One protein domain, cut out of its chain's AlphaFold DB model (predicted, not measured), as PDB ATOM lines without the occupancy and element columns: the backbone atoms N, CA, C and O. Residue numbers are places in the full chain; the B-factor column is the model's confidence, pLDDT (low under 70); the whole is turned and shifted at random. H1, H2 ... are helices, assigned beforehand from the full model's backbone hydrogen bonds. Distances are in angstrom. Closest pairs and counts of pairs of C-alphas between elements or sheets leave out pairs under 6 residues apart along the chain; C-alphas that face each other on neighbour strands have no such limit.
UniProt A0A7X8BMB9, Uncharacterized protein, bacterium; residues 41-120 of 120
ATOM      1  N   LEU A  41     -16.242  32.777  44.284       80.88
ATOM      2  CA  LEU A  41     -17.637  32.874  43.850       80.88
ATOM      3  C   LEU A  41     -18.406  31.550  43.984       80.88
ATOM      4  O   LEU A  41     -19.613  31.536  43.746       80.88
ATOM      5  N   SER A  42     -17.747  30.445  44.338       84.75
ATOM      6  CA  SER A  42     -18.433  29.195  44.670       84.75
ATOM      7  C   SER A  42     -19.042  29.224  46.074       84.75
ATOM      8  O   SER A  42     -20.031  28.529  46.318       84.75
ATOM      9  N   ASP A  43     -18.531  30.082  46.962       87.06
ATOM     10  CA  ASP A  43     -19.075  30.265  48.302       87.06
ATOM     11  C   ASP A  43     -20.435  30.998  48.247       87.06
ATOM     12  O   ASP A  43     -20.527  32.111  47.702       87.06
ATOM     13  N   PRO A  44     -21.502  30.431  48.842       89.19
ATOM     14  CA  PRO A  44     -22.814  31.068  48.911       89.19
ATOM     15  C   PRO A  44     -22.812  32.498  49.472       89.19
ATOM     16  O   PRO A  44     -23.682  33.287  49.094       89.19
ATOM     17  N   MET A  45     -21.862  32.869  50.344       91.38
ATOM     18  CA  MET A  45     -21.786  34.235  50.883       91.38
ATOM     19  C   MET A  45     -21.399  35.270  49.814       91.38
ATOM     20  O   MET A  45     -21.781  36.440  49.909       91.38
ATOM     21  N   TRP A  46     -20.692  34.839  48.770       92.75
ATOM     22  CA  TRP A  46     -20.142  35.699  47.725       92.75
ATOM     23  C   TRP A  46     -20.849  35.574  46.376       92.75
ATOM     24  O   TRP A  46     -20.636  36.410  45.496       92.75
ATOM     25  N   GLN A  47     -21.717  34.572  46.213       94.38
ATOM     26  CA  GLN A  47     -22.430  34.353  44.958       94.38
ATOM     27  C   GLN A  47     -23.236  35.582  44.506       94.38
ATOM     28  O   GLN A  47     -23.941  36.173  45.325       94.38
ATOM     29  N   PRO A  48     -23.210  35.953  43.215       94.06
ATOM     30  CA  PRO A  48     -24.011  37.062  42.711       94.06
ATOM     31  C   PRO A  48     -25.506  36.872  42.990       94.06
ATOM     32  O   PRO A  48     -26.041  35.777  42.835       94.06
ATOM     33  N   ILE A  49     -26.197  37.953  43.349       95.19
ATOM     34  CA  ILE A  49     -27.653  37.960  43.551       95.19
ATOM     35  C   ILE A  49     -28.267  38.607  42.321       95.19
ATOM     36  O   ILE A  49     -27.921  39.740  42.002       95.19
ATOM     37  N   GLU A  50     -29.113  37.885  41.584       94.88
ATOM     38  CA  GLU A  50     -29.656  38.358  40.295       94.88
ATOM     39  C   GLU A  50     -28.565  38.768  39.281       94.88
ATOM     40  O   GLU A  50     -28.776  39.615  38.414       94.88
ATOM     41  N   GLY A  51     -27.375  38.162  39.386       92.31
ATOM     42  CA  GLY A  51     -26.202  38.505  38.575       92.31
ATOM     43  C   GLY A  51     -25.392  39.705  39.086       92.31
ATOM     44  O   GLY A  51     -24.398  40.066  38.465       92.31
ATOM     45  N   ILE A  52     -25.767  40.300  40.223       95.50
ATOM     46  CA  ILE A  52     -25.070  41.435  40.837       95.50
ATOM     47  C   ILE A  52     -24.103  40.939  41.918       95.50
ATOM     48  O   ILE A  52     -24.521  40.384  42.938       95.50
ATOM     49  N   THR A  53     -22.804  41.145  41.694       94.62
ATOM     50  CA  THR A  53     -21.730  40.880  42.669       94.62
ATOM     51  C   THR A  53     -21.736  41.909  43.801       94.62
ATOM     52  O   THR A  53     -22.346  42.974  43.677       94.62
ATOM     53  N   LEU A  54     -21.013  41.628  44.893       94.25
ATOM     54  CA  LEU A  54     -20.870  42.589  45.989       94.25
ATOM     55  C   LEU A  54     -20.235  43.901  45.512       94.25
ATOM     56  O   LEU A  54     -20.712  44.976  45.860       94.25
ATOM     57  N   ASP A  55     -19.194  43.801  44.687       92.56
ATOM     58  CA  ASP A  55     -18.475  44.942  44.125       92.56
ATOM     59  C   ASP A  55     -19.415  45.835  43.304       92.56
ATOM     60  O   ASP A  55     -19.450  47.049  43.511       92.56
ATOM     61  N   LYS A  56     -20.264  45.238  42.452       94.44
ATOM     62  CA  LYS A  56     -21.247  45.997  41.670       94.44
ATOM     63  C   LYS A  56     -22.338  46.607  42.548       94.44
ATOM     64  O   LYS A  56     -22.751  47.741  42.314       94.44
ATOM     65  N   TYR A  57     -22.797  45.876  43.562       96.38
ATOM     66  CA  TYR A  57     -23.762  46.391  44.528       96.38
ATOM     67  C   TYR A  57     -23.207  47.612  45.281       96.38
ATOM     68  O   TYR A  57     -23.884  48.636  45.341       96.38
ATOM     69  N   ALA A  58     -21.968  47.539  45.777       95.50
ATOM     70  CA  ALA A  58     -21.301  48.638  46.475       95.50
ATOM     71  C   ALA A  58     -21.067  49.864  45.574       95.50
ATOM     72  O   ALA A  58     -21.253  50.993  46.021       95.50
ATOM     73  N   GLU A  59     -20.709  49.654  44.302       94.56
ATOM     74  CA  GLU A  59     -20.588  50.730  43.308       94.56
ATOM     75  C   GLU A  59     -21.920  51.468  43.139       94.56
ATOM     76  O   GLU A  59     -21.984  52.695  43.221       94.56
ATOM     77  N   ILE A  60     -23.007  50.720  42.931       95.88
ATOM     78  CA  ILE A  60     -24.336  51.291  42.713       95.88
ATOM     79  C   ILE A  60     -24.793  52.071  43.949       95.88
ATOM     80  O   ILE A  60     -25.246  53.205  43.804       95.88
ATOM     81  N   THR A  61     -24.656  51.514  45.157       95.81
ATOM     82  CA  THR A  61     -25.092  52.197  46.387       95.81
ATOM     83  C   THR A  61     -24.269  53.445  46.691       95.81
ATOM     84  O   THR A  61     -24.847  54.466  47.068       95.81
ATOM     85  N   ALA A  62     -22.953  53.411  46.468       94.88
ATOM     86  CA  ALA A  62     -22.094  54.585  46.599       94.88
ATOM     87  C   ALA A  62     -22.480  55.681  45.597       94.88
ATOM     88  O   ALA A  62     -22.677  56.837  45.972       94.88
ATOM     89  N   LEU A  63     -22.673  55.326  44.322       94.31
ATOM     90  CA  LEU A  63     -23.073  56.296  43.306       94.31
ATOM     91  C   LEU A  63     -24.476  56.863  43.555       94.31
ATOM     92  O   LEU A  63     -24.691  58.041  43.277       94.31
ATOM     93  N   MET A  64     -25.417  56.077  44.086       94.44
ATOM     94  CA  MET A  64     -26.726  56.596  44.501       94.44
ATOM     95  C   MET A  64     -26.577  57.658  45.592       94.44
ATOM     96  O   MET A  64     -27.161  58.732  45.468       94.44
ATOM     97  N   GLY A  65     -25.751  57.396  46.612       92.00
ATOM     98  CA  GLY A  65     -25.448  58.370  47.663       92.00
ATOM     99  C   GLY A  65     -24.789  59.638  47.115       92.00
ATOM    100  O   GLY A  65     -25.231  60.744  47.417       92.00
ATOM    101  N   LYS A  66     -23.788  59.489  46.238       92.38
ATOM    102  CA  LYS A  66     -23.064  60.606  45.607       92.38
ATOM    103  C   LYS A  66     -23.963  61.487  44.734       92.38
ATOM    104  O   LYS A  66     -23.810  62.704  44.732       92.38
ATOM    105  N   ASN A  67     -24.902  60.884  44.007       92.75
ATOM    106  CA  ASN A  67     -25.841  61.597  43.135       92.75
ATOM    107  C   ASN A  67     -27.147  61.990  43.845       92.75
ATOM    108  O   ASN A  67     -28.054  62.506  43.195       92.75
ATOM    109  N   ASN A  68     -27.253  61.744  45.155       92.75
ATOM    110  CA  ASN A  68     -28.446  62.003  45.959       92.75
ATOM    111  C   ASN A  68     -29.729  61.400  45.345       92.75
ATOM    112  O   ASN A  68     -30.793  62.020  45.331       92.75
ATOM    113  N   VAL A  69     -29.610  60.191  44.785       93.94
ATOM    114  CA  VAL A  69     -30.723  59.471  44.159       93.94
ATOM    115  C   VAL A  69     -31.643  58.965  45.260       93.94
ATOM    116  O   VAL A  69     -31.283  58.077  46.034       93.94
ATOM    117  N   MET A  70     -32.839  59.540  45.329       90.06
ATOM    118  CA  MET A  70     -33.821  59.256  46.367       90.06
ATOM    119  C   MET A  70     -35.194  58.972  45.768       90.06
ATOM    120  O   MET A  70     -35.592  59.571  44.773       90.06
ATOM    121  N   GLY A  71     -35.947  58.107  46.442       90.69
ATOM    122  CA  GLY A  71     -37.296  57.726  46.037       90.69
ATOM    123  C   GLY A  71     -37.314  56.472  45.150       90.69
ATOM    124  O   GLY A  71     -36.379  56.255  44.378       90.69
ATOM    125  N   PRO A  72     -38.363  55.633  45.242       88.12
ATOM    126  CA  PRO A  72     -38.399  54.336  44.562       88.12
ATOM    127  C   PRO A  72     -38.222  54.425  43.041       88.12
ATOM    128  O   PRO A  72     -37.490  53.632  42.460       88.12
ATOM    129  N   GLU A  73     -38.852  55.409  42.396       90.62
ATOM    130  CA  GLU A  73     -38.799  55.578  40.939       90.62
ATOM    131  C   GLU A  73     -37.406  55.993  40.452       90.62
ATOM    132  O   GLU A  73     -36.863  55.378  39.537       90.62
ATOM    133  N   ALA A  74     -36.795  56.991  41.101       93.50
ATOM    134  CA  ALA A  74     -35.461  57.465  40.740       93.50
ATOM    135  C   ALA A  74     -34.390  56.399  41.004       93.50
ATOM    136  O   ALA A  74     -33.481  56.228  40.193       93.50
ATOM    137  N   VAL A  75     -34.520  55.648  42.105       93.69
ATOM    138  CA  VAL A  75     -33.648  54.508  42.406       93.69
ATOM    139  C   VAL A  75     -33.782  53.439  41.325       93.69
ATOM    140  O   VAL A  75     -32.767  53.045  40.762       93.69
ATOM    141  N   ASN A  76     -35.001  53.015  40.977       92.25
ATOM    142  CA  ASN A  76     -35.215  51.990  39.951       92.25
ATOM    143  C   ASN A  76     -34.648  52.411  38.585       92.25
ATOM    144  O   ASN A  76     -33.880  51.664  37.984       92.25
ATOM    145  N   ALA A  77     -34.925  53.639  38.139       94.00
ATOM    146  CA  ALA A  77     -34.368  54.157  36.889       94.00
ATOM    147  C   ALA A  77     -32.829  54.199  36.916       94.00
ATOM    148  O   ALA A  77     -32.159  53.852  35.939       94.00
ATOM    149  N   PHE A  78     -32.248  54.597  38.052       95.38
ATOM    150  CA  PHE A  78     -30.803  54.667  38.213       95.38
ATOM    151  C   PHE A  78     -30.153  53.284  38.169       95.38
ATOM    152  O   PHE A  78     -29.195  53.087  37.423       95.38
ATOM    153  N   VAL A  79     -30.652  52.313  38.934       95.12
ATOM    154  CA  VAL A  79     -30.052  50.971  38.993       95.12
ATOM    155  C   VAL A  79     -30.219  50.211  37.677       95.12
ATOM    156  O   VAL A  79     -29.286  49.523  37.257       95.12
ATOM    157  N   GLU A  80     -31.329  50.410  36.963       94.75
ATOM    158  CA  GLU A  80     -31.513  49.894  35.600       94.75
ATOM    159  C   GLU A  80     -30.467  50.467  34.633       94.75
ATOM    160  O   GLU A  80     -29.830  49.714  33.895       94.75
ATOM    161  N   SER A  81     -30.167  51.771  34.718       94.12
ATOM    162  CA  SER A  81     -29.086  52.394  33.929       94.12
ATOM    163  C   SER A  81     -27.691  51.826  34.233       94.12
ATOM    164  O   SER A  81     -26.759  51.978  33.442       94.12
ATOM    165  N   LYS A  82     -27.532  51.152  35.379       92.50
ATOM    166  CA  LYS A  82     -26.297  50.480  35.809       92.50
ATOM    167  C   LYS A  82     -26.276  48.987  35.471       92.50
ATOM    168  O   LYS A  82     -25.314  48.310  35.841       92.50
ATOM    169  N   GLY A  83     -27.288  48.495  34.753       90.00
ATOM    170  CA  GLY A  83     -27.389  47.115  34.280       90.00
ATOM    171  C   GLY A  83     -28.115  46.166  35.235       90.00
ATOM    172  O   GLY A  83     -28.056  44.954  35.034       90.00
ATOM    173  N   VAL A  84     -28.790  46.679  36.270       94.31
ATOM    174  CA  VAL A  84     -29.681  45.858  37.103       94.31
ATOM    175  C   VAL A  84     -30.953  45.556  36.317       94.31
ATOM    176  O   VAL A  84     -31.490  46.423  35.631       94.31
ATOM    177  N   LYS A  85     -31.448  44.320  36.403       93.50
ATOM    178  CA  LYS A  85     -32.703  43.950  35.746       93.50
ATOM    179  C   LYS A  85     -33.883  44.715  36.374       93.50
ATOM    180  O   LYS A  85     -33.947  44.828  37.603       93.50
ATOM    181  N   PRO A  86     -34.847  45.191  35.566       92.44
ATOM    182  CA  PRO A  86     -36.043  45.838  36.087       92.44
ATOM    183  C   PRO A  86     -36.761  44.962  37.118       92.44
ATOM    184  O   PRO A  86     -36.929  43.757  36.922       92.44
ATOM    185  N   GLY A  87     -37.159  45.564  38.238       90.94
ATOM    186  CA  GLY A  87     -37.880  44.877  39.315       90.94
ATOM    187  C   GLY A  87     -37.044  43.943  40.202       90.94
ATOM    188  O   GLY A  87     -37.576  43.430  41.184       90.94
ATOM    189  N   THR A  88     -35.748  43.737  39.935       94.69
ATOM    190  CA  THR A  88     -34.914  42.834  40.753       94.69
ATOM    191  C   THR A  88     -34.107  43.547  41.838       94.69
ATOM    192  O   THR A  88     -33.574  42.893  42.736       94.69
ATOM    193  N   TRP A  89     -34.030  44.882  41.807       94.75
ATOM    194  CA  TRP A  89     -33.190  45.653  42.730       94.75
ATOM    195  C   TRP A  89     -33.508  45.398  44.207       94.75
ATOM    196  O   TRP A  89     -32.595  45.196  45.003       94.75
ATOM    197  N   GLN A  90     -34.791  45.321  44.573       94.50
ATOM    198  CA  GLN A  90     -35.186  45.048  45.956       94.50
ATOM    199  C   GLN A  90     -34.670  43.685  46.447       94.50
ATOM    200  O   GLN A  90     -34.257  43.559  47.599       94.50
ATOM    201  N   VAL A  91     -34.659  42.668  45.577       96.00
ATOM    202  CA  VAL A  91     -34.135  41.328  45.893       96.00
ATOM    203  C   VAL A  91     -32.624  41.386  46.112       96.00
ATOM    204  O   VAL A  91     -32.130  40.856  47.107       96.00
ATOM    205  N   VAL A  92     -31.902  42.088  45.231       96.56
ATOM    206  CA  VAL A  92     -30.452  42.320  45.350       96.56
ATOM    207  C   VAL A  92     -30.118  43.020  46.666       96.56
ATOM    208  O   VAL A  92     -29.270  42.542  47.421       96.56
ATOM    209  N   GLN A  93     -30.814  44.120  46.966       95.81
ATOM    210  CA  GLN A  93     -30.615  44.897  48.184       95.81
ATOM    211  C   GLN A  93     -30.873  44.049  49.432       95.81
ATOM    212  O   GLN A  93     -30.017  43.975  50.312       95.81
ATOM    213  N   ASN A  94     -32.017  43.364  49.497       97.06
ATOM    214  CA  ASN A  94     -32.369  42.521  50.640       97.06
ATOM    215  C   ASN A  94     -31.352  41.395  50.848       97.06
ATOM    216  O   ASN A  94     -30.947  41.129  51.979       97.06
ATOM    217  N   GLY A  95     -30.916  40.752  49.765       96.50
ATOM    218  CA  GLY A  95     -29.971  39.646  49.827       96.50
ATOM    219  C   GLY A  95     -28.590  40.069  50.328       96.50
ATOM    220  O   GLY A  95     -28.043  39.431  51.230       96.50
ATOM    221  N   TRP A  96     -28.041  41.175  49.818       97.00
ATOM    222  CA  TRP A  96     -26.753  41.680  50.299       97.00
ATOM    223  C   TRP A  96     -26.839  42.217  51.729       97.00
ATOM    224  O   TRP A  96     -25.943  41.939  52.525       97.00
ATOM    225  N   VAL A  97     -27.924  42.909  52.098       96.25
ATOM    226  CA  VAL A  97     -28.153  43.358  53.484       96.25
ATOM    227  C   VAL A  97     -28.218  42.173  54.447       96.25
ATOM    228  O   VAL A  97     -27.538  42.189  55.473       96.25
ATOM    229  N   ALA A  98     -28.960  41.116  54.105       96.94
ATOM    230  CA  ALA A  98     -29.023  39.903  54.917       96.94
ATOM    231  C   ALA A  98     -27.638  39.258  55.076       96.94
ATOM    232  O   ALA A  98     -27.221  38.938  56.188       96.94
ATOM    233  N   ARG A  99     -26.873  39.137  53.982       96.19
ATOM    234  CA  ARG A  99     -25.523  38.562  54.029       96.19
ATOM    235  C   ARG A  99     -24.552  39.393  54.851       96.19
ATOM    236  O   ARG A  99     -23.774  38.803  55.586       96.19
ATOM    237  N   MET A 100     -24.606  40.720  54.775       96.06
ATOM    238  CA  MET A 100     -23.802  41.592  55.636       96.06
ATOM    239  C   MET A 100     -24.196  41.482  57.114       96.06
ATOM    240  O   MET A 100     -23.346  41.651  57.982       96.06
ATOM    241  N   GLY A 101     -25.466  41.195  57.410       94.25
ATOM    242  CA  GLY A 101     -25.936  40.953  58.775       94.25
ATOM    243  C   GLY A 101     -25.427  39.638  59.372       94.25
ATOM    244  O   GLY A 101     -25.213  39.563  60.578       94.25
ATOM    245  N   SER A 102     -25.213  38.616  58.538       93.81
ATOM    246  CA  SER A 102     -24.795  37.277  58.984       93.81
ATOM    247  C   SER A 102     -23.316  36.953  58.747       93.81
ATOM    248  O   SER A 102     -22.802  36.034  59.375       93.81
ATOM    249  N   ASN A 103     -22.625  37.679  57.863       92.81
ATOM    250  CA  ASN A 103     -21.249  37.390  57.456       92.81
ATOM    251  C   ASN A 103     -20.370  38.637  57.594       92.81
ATOM    252  O   ASN A 103     -20.402  39.551  56.761       92.81
ATOM    253  N   GLU A 104     -19.521  38.637  58.620       91.06
ATOM    254  CA  GLU A 104     -18.571  39.722  58.884       91.06
ATOM    255  C   GLU A 104     -17.622  40.029  57.710       91.06
ATOM    256  O   GLU A 104     -17.408  41.212  57.420       91.06
ATOM    257  N   PRO A 105     -17.085  39.026  56.978       90.12
ATOM    258  CA  PRO A 105     -16.223  39.294  55.828       90.12
ATOM    259  C   PRO A 105     -16.942  40.071  54.720       90.12
ATOM    260  O   PRO A 105     -16.380  41.016  54.165       90.12
ATOM    261  N   VAL A 106     -18.205  39.725  54.438       92.50
ATOM    262  CA  VAL A 106     -19.036  40.405  53.430       92.50
ATOM    263  C   VAL A 106     -19.266  41.859  53.831       92.50
ATOM    264  O   VAL A 106     -19.076  42.763  53.016       92.50
ATOM    265  N   ARG A 107     -19.609  42.101  55.102       92.88
ATOM    266  CA  ARG A 107     -19.803  43.452  55.650       92.88
ATOM    267  C   ARG A 107     -18.535  44.299  55.575       92.88
ATOM    268  O   ARG A 107     -18.591  45.449  55.142       92.88
ATOM    269  N   THR A 108     -17.402  43.728  55.975       90.06
ATOM    270  CA  THR A 108     -16.102  44.412  55.954       90.06
ATOM    271  C   THR A 108     -15.734  44.808  54.528       90.06
ATOM    272  O   THR A 108     -15.457  45.977  54.263       90.06
ATOM    273  N   ARG A 109     -15.821  43.863  53.582       90.56
ATOM    274  CA  ARG A 109     -15.515  44.126  52.174       90.56
ATOM    275  C   ARG A 109     -16.451  45.173  51.567       90.56
ATOM    276  O   ARG A 109     -15.975  46.075  50.885       90.56
ATOM    277  N   TYR A 110     -17.754  45.102  51.855       93.88
ATOM    278  CA  TYR A 110     -18.719  46.116  51.419       93.88
ATOM    279  C   TYR A 110     -18.325  47.518  51.887       93.88
ATOM    280  O   TYR A 110     -18.299  48.443  51.079       93.88
ATOM    281  N   GLY A 111     -18.007  47.678  53.178       91.25
ATOM    282  CA  GLY A 111     -17.657  48.979  53.749       91.25
ATOM    283  C   GLY A 111     -16.452  49.611  53.055       91.25
ATOM    284  O   GLY A 111     -16.478  50.798  52.736       91.25
ATOM    285  N   ILE A 112     -15.438  48.804  52.755       89.81
ATOM    286  CA  ILE A 112     -14.245  49.237  52.024       89.81
ATOM    287  C   ILE A 112     -14.602  49.667  50.597       89.81
ATOM    288  O   ILE A 112     -14.259  50.771  50.180       89.81
ATOM    289  N   LEU A 113     -15.306  48.812  49.849       91.31
ATOM    290  CA  LEU A 113     -15.699  49.094  48.466       91.31
ATOM    291  C   LEU A 113     -16.547  50.365  48.380       91.31
ATOM    292  O   LEU A 113     -16.292  51.225  47.543       91.31
ATOM    293  N   TYR A 114     -17.513  50.507  49.285       93.06
ATOM    294  CA  TYR A 114     -18.373  51.678  49.366       93.06
ATOM    295  C   TYR A 114     -17.560  52.965  49.574       93.06
ATOM    296  O   TYR A 114     -17.753  53.934  48.844       93.06
ATOM    297  N   GLN A 115     -16.614  52.974  50.521       89.50
ATOM    298  CA  GLN A 115     -15.740  54.131  50.759       89.50
ATOM    299  C   GLN A 115     -14.845  54.441  49.551       89.50
ATOM    300  O   GLN A 115     -14.675  55.607  49.189       89.50
ATOM    301  N   ASN A 116     -14.317  53.413  48.886       88.06
ATOM    302  CA  ASN A 116     -13.515  53.581  47.675       88.06
ATOM    303  C   ASN A 116     -14.328  54.236  46.546       88.06
ATOM    304  O   ASN A 116     -13.863  55.187  45.928       88.06
ATOM    305  N   PHE A 117     -15.565  53.793  46.308       90.31
ATOM    306  CA  PHE A 117     -16.422  54.393  45.279       90.31
ATOM    307  C   PHE A 117     -16.948  55.784  45.650       90.31
ATOM    308  O   PHE A 117     -17.190  56.599  44.763       90.31
ATOM    309  N   MET A 118     -17.113  56.076  46.941       87.25
ATOM    310  CA  MET A 118     -17.494  57.409  47.423       87.25
ATOM    311  C   MET A 118     -16.358  58.432  47.304       87.25
ATOM    312  O   MET A 118     -16.628  59.619  47.130       87.25
ATOM    313  N   SER A 119     -15.106  57.985  47.437       83.69
ATOM    314  CA  SER A 119     -13.911  58.837  47.349       83.69
ATOM    315  C   SER A 119     -13.341  58.969  45.934       83.69
ATOM    316  O   SER A 119     -12.555  59.886  45.690       83.69
ATOM    317  N   SER A 120     -13.747  58.089  45.010       70.12
ATOM    318  CA  SER A 120     -13.485  58.196  43.568       70.12
ATOM    319  C   SER A 120     -14.382  59.226  42.889       70.12
ATOM    320  O   SER A 120     -13.972  59.716  41.817       70.12
TER     321      SER A 120
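This is residues 41 to 120 of the 120 residues of an uncharacterized protein of bacterium (UniProt A0A7X8BMB9). Two helices, H3 and H4, meet in a corner and open like a V, and H1 lies in the mouth of that V, packed along H4 and reaching H3 near its own beginning. H2 sits near the open side, by the later part of H1 and the beginning of H3, and a stretch without named elements, residues 41 to 53, leads into H1. The printed part has 80 residues with four named helices, in the order H1, H2, H3, H4, and no named strand; the class is all helix. It is compact, with a radius of gyration of the C-alphas of 12.2 A, and spans 32 by 28 by 18 A.

The printed part begins at Leu 41, with its C-alpha at (-17.637, 32.874, 43.850). H1, residues 54 to 66, begins at C-alpha 54 at (-20.870, 42.589, 45.989) and is 18.2 A long from first to last C-alpha. H2, residues 72 to 81, is 14.3 A long. H3, residues 89 to 102, is 20.1 A long. H4, residues 104 to 119, is the longest helix at 22.8 A and ends at C-alpha 119 at (-13.911, 58.837, 47.349).

H1 is the hub, touching the three other helices. It touches H4 with 19 pairs of C-alphas within 8 A, the closest being those of Ala 58 and Tyr 114, 5.1 A apart; the two run the same way at a steep tilt of 42 degrees. With residues 60 to 64 alone, H1 only just touches H2, with 3 pairs of C-alphas within 8 A, the closest those of Ile 60 and Val 79 at 6.8 A; they run opposite ways at a steep tilt of 55 degrees. With residues 54 to 57 alone, H1 only just touches H3, again with 3 pairs, the closest those of Leu 54 and Trp 96 at 7.3 A. H1 and H3 run opposite ways at a steep tilt of 69.6 degrees, only just short of about perpendicular. H3 and H4 touch only at the corner by their link, where the closest C-alphas, those of Met 100 and Arg 107, are 4.4 A apart; they run opposite ways at a steep tilt of 55 degrees. H2 and H3 are close but not clearly touching, with the C-alphas of Asn 76 and Trp 89 closest at 7.2 A, and stand about perpendicular at 87 degrees. H2 and H4 are apart. In H1, H2, H3 and H4 every O i to N i+4 pair is within hydrogen-bond range.

The two C-alphas farthest apart, those of Ser 42 and Asn 68, are 34.3 A apart. The printed part has no cut and ends at Ser 120, the chain's last residue. The links from H1 to H2 and from H3 to H4 are tight, and the link from H2 to H3 is short. The mean pLDDT of the printed part is 92.6, and no printed residue is under 70.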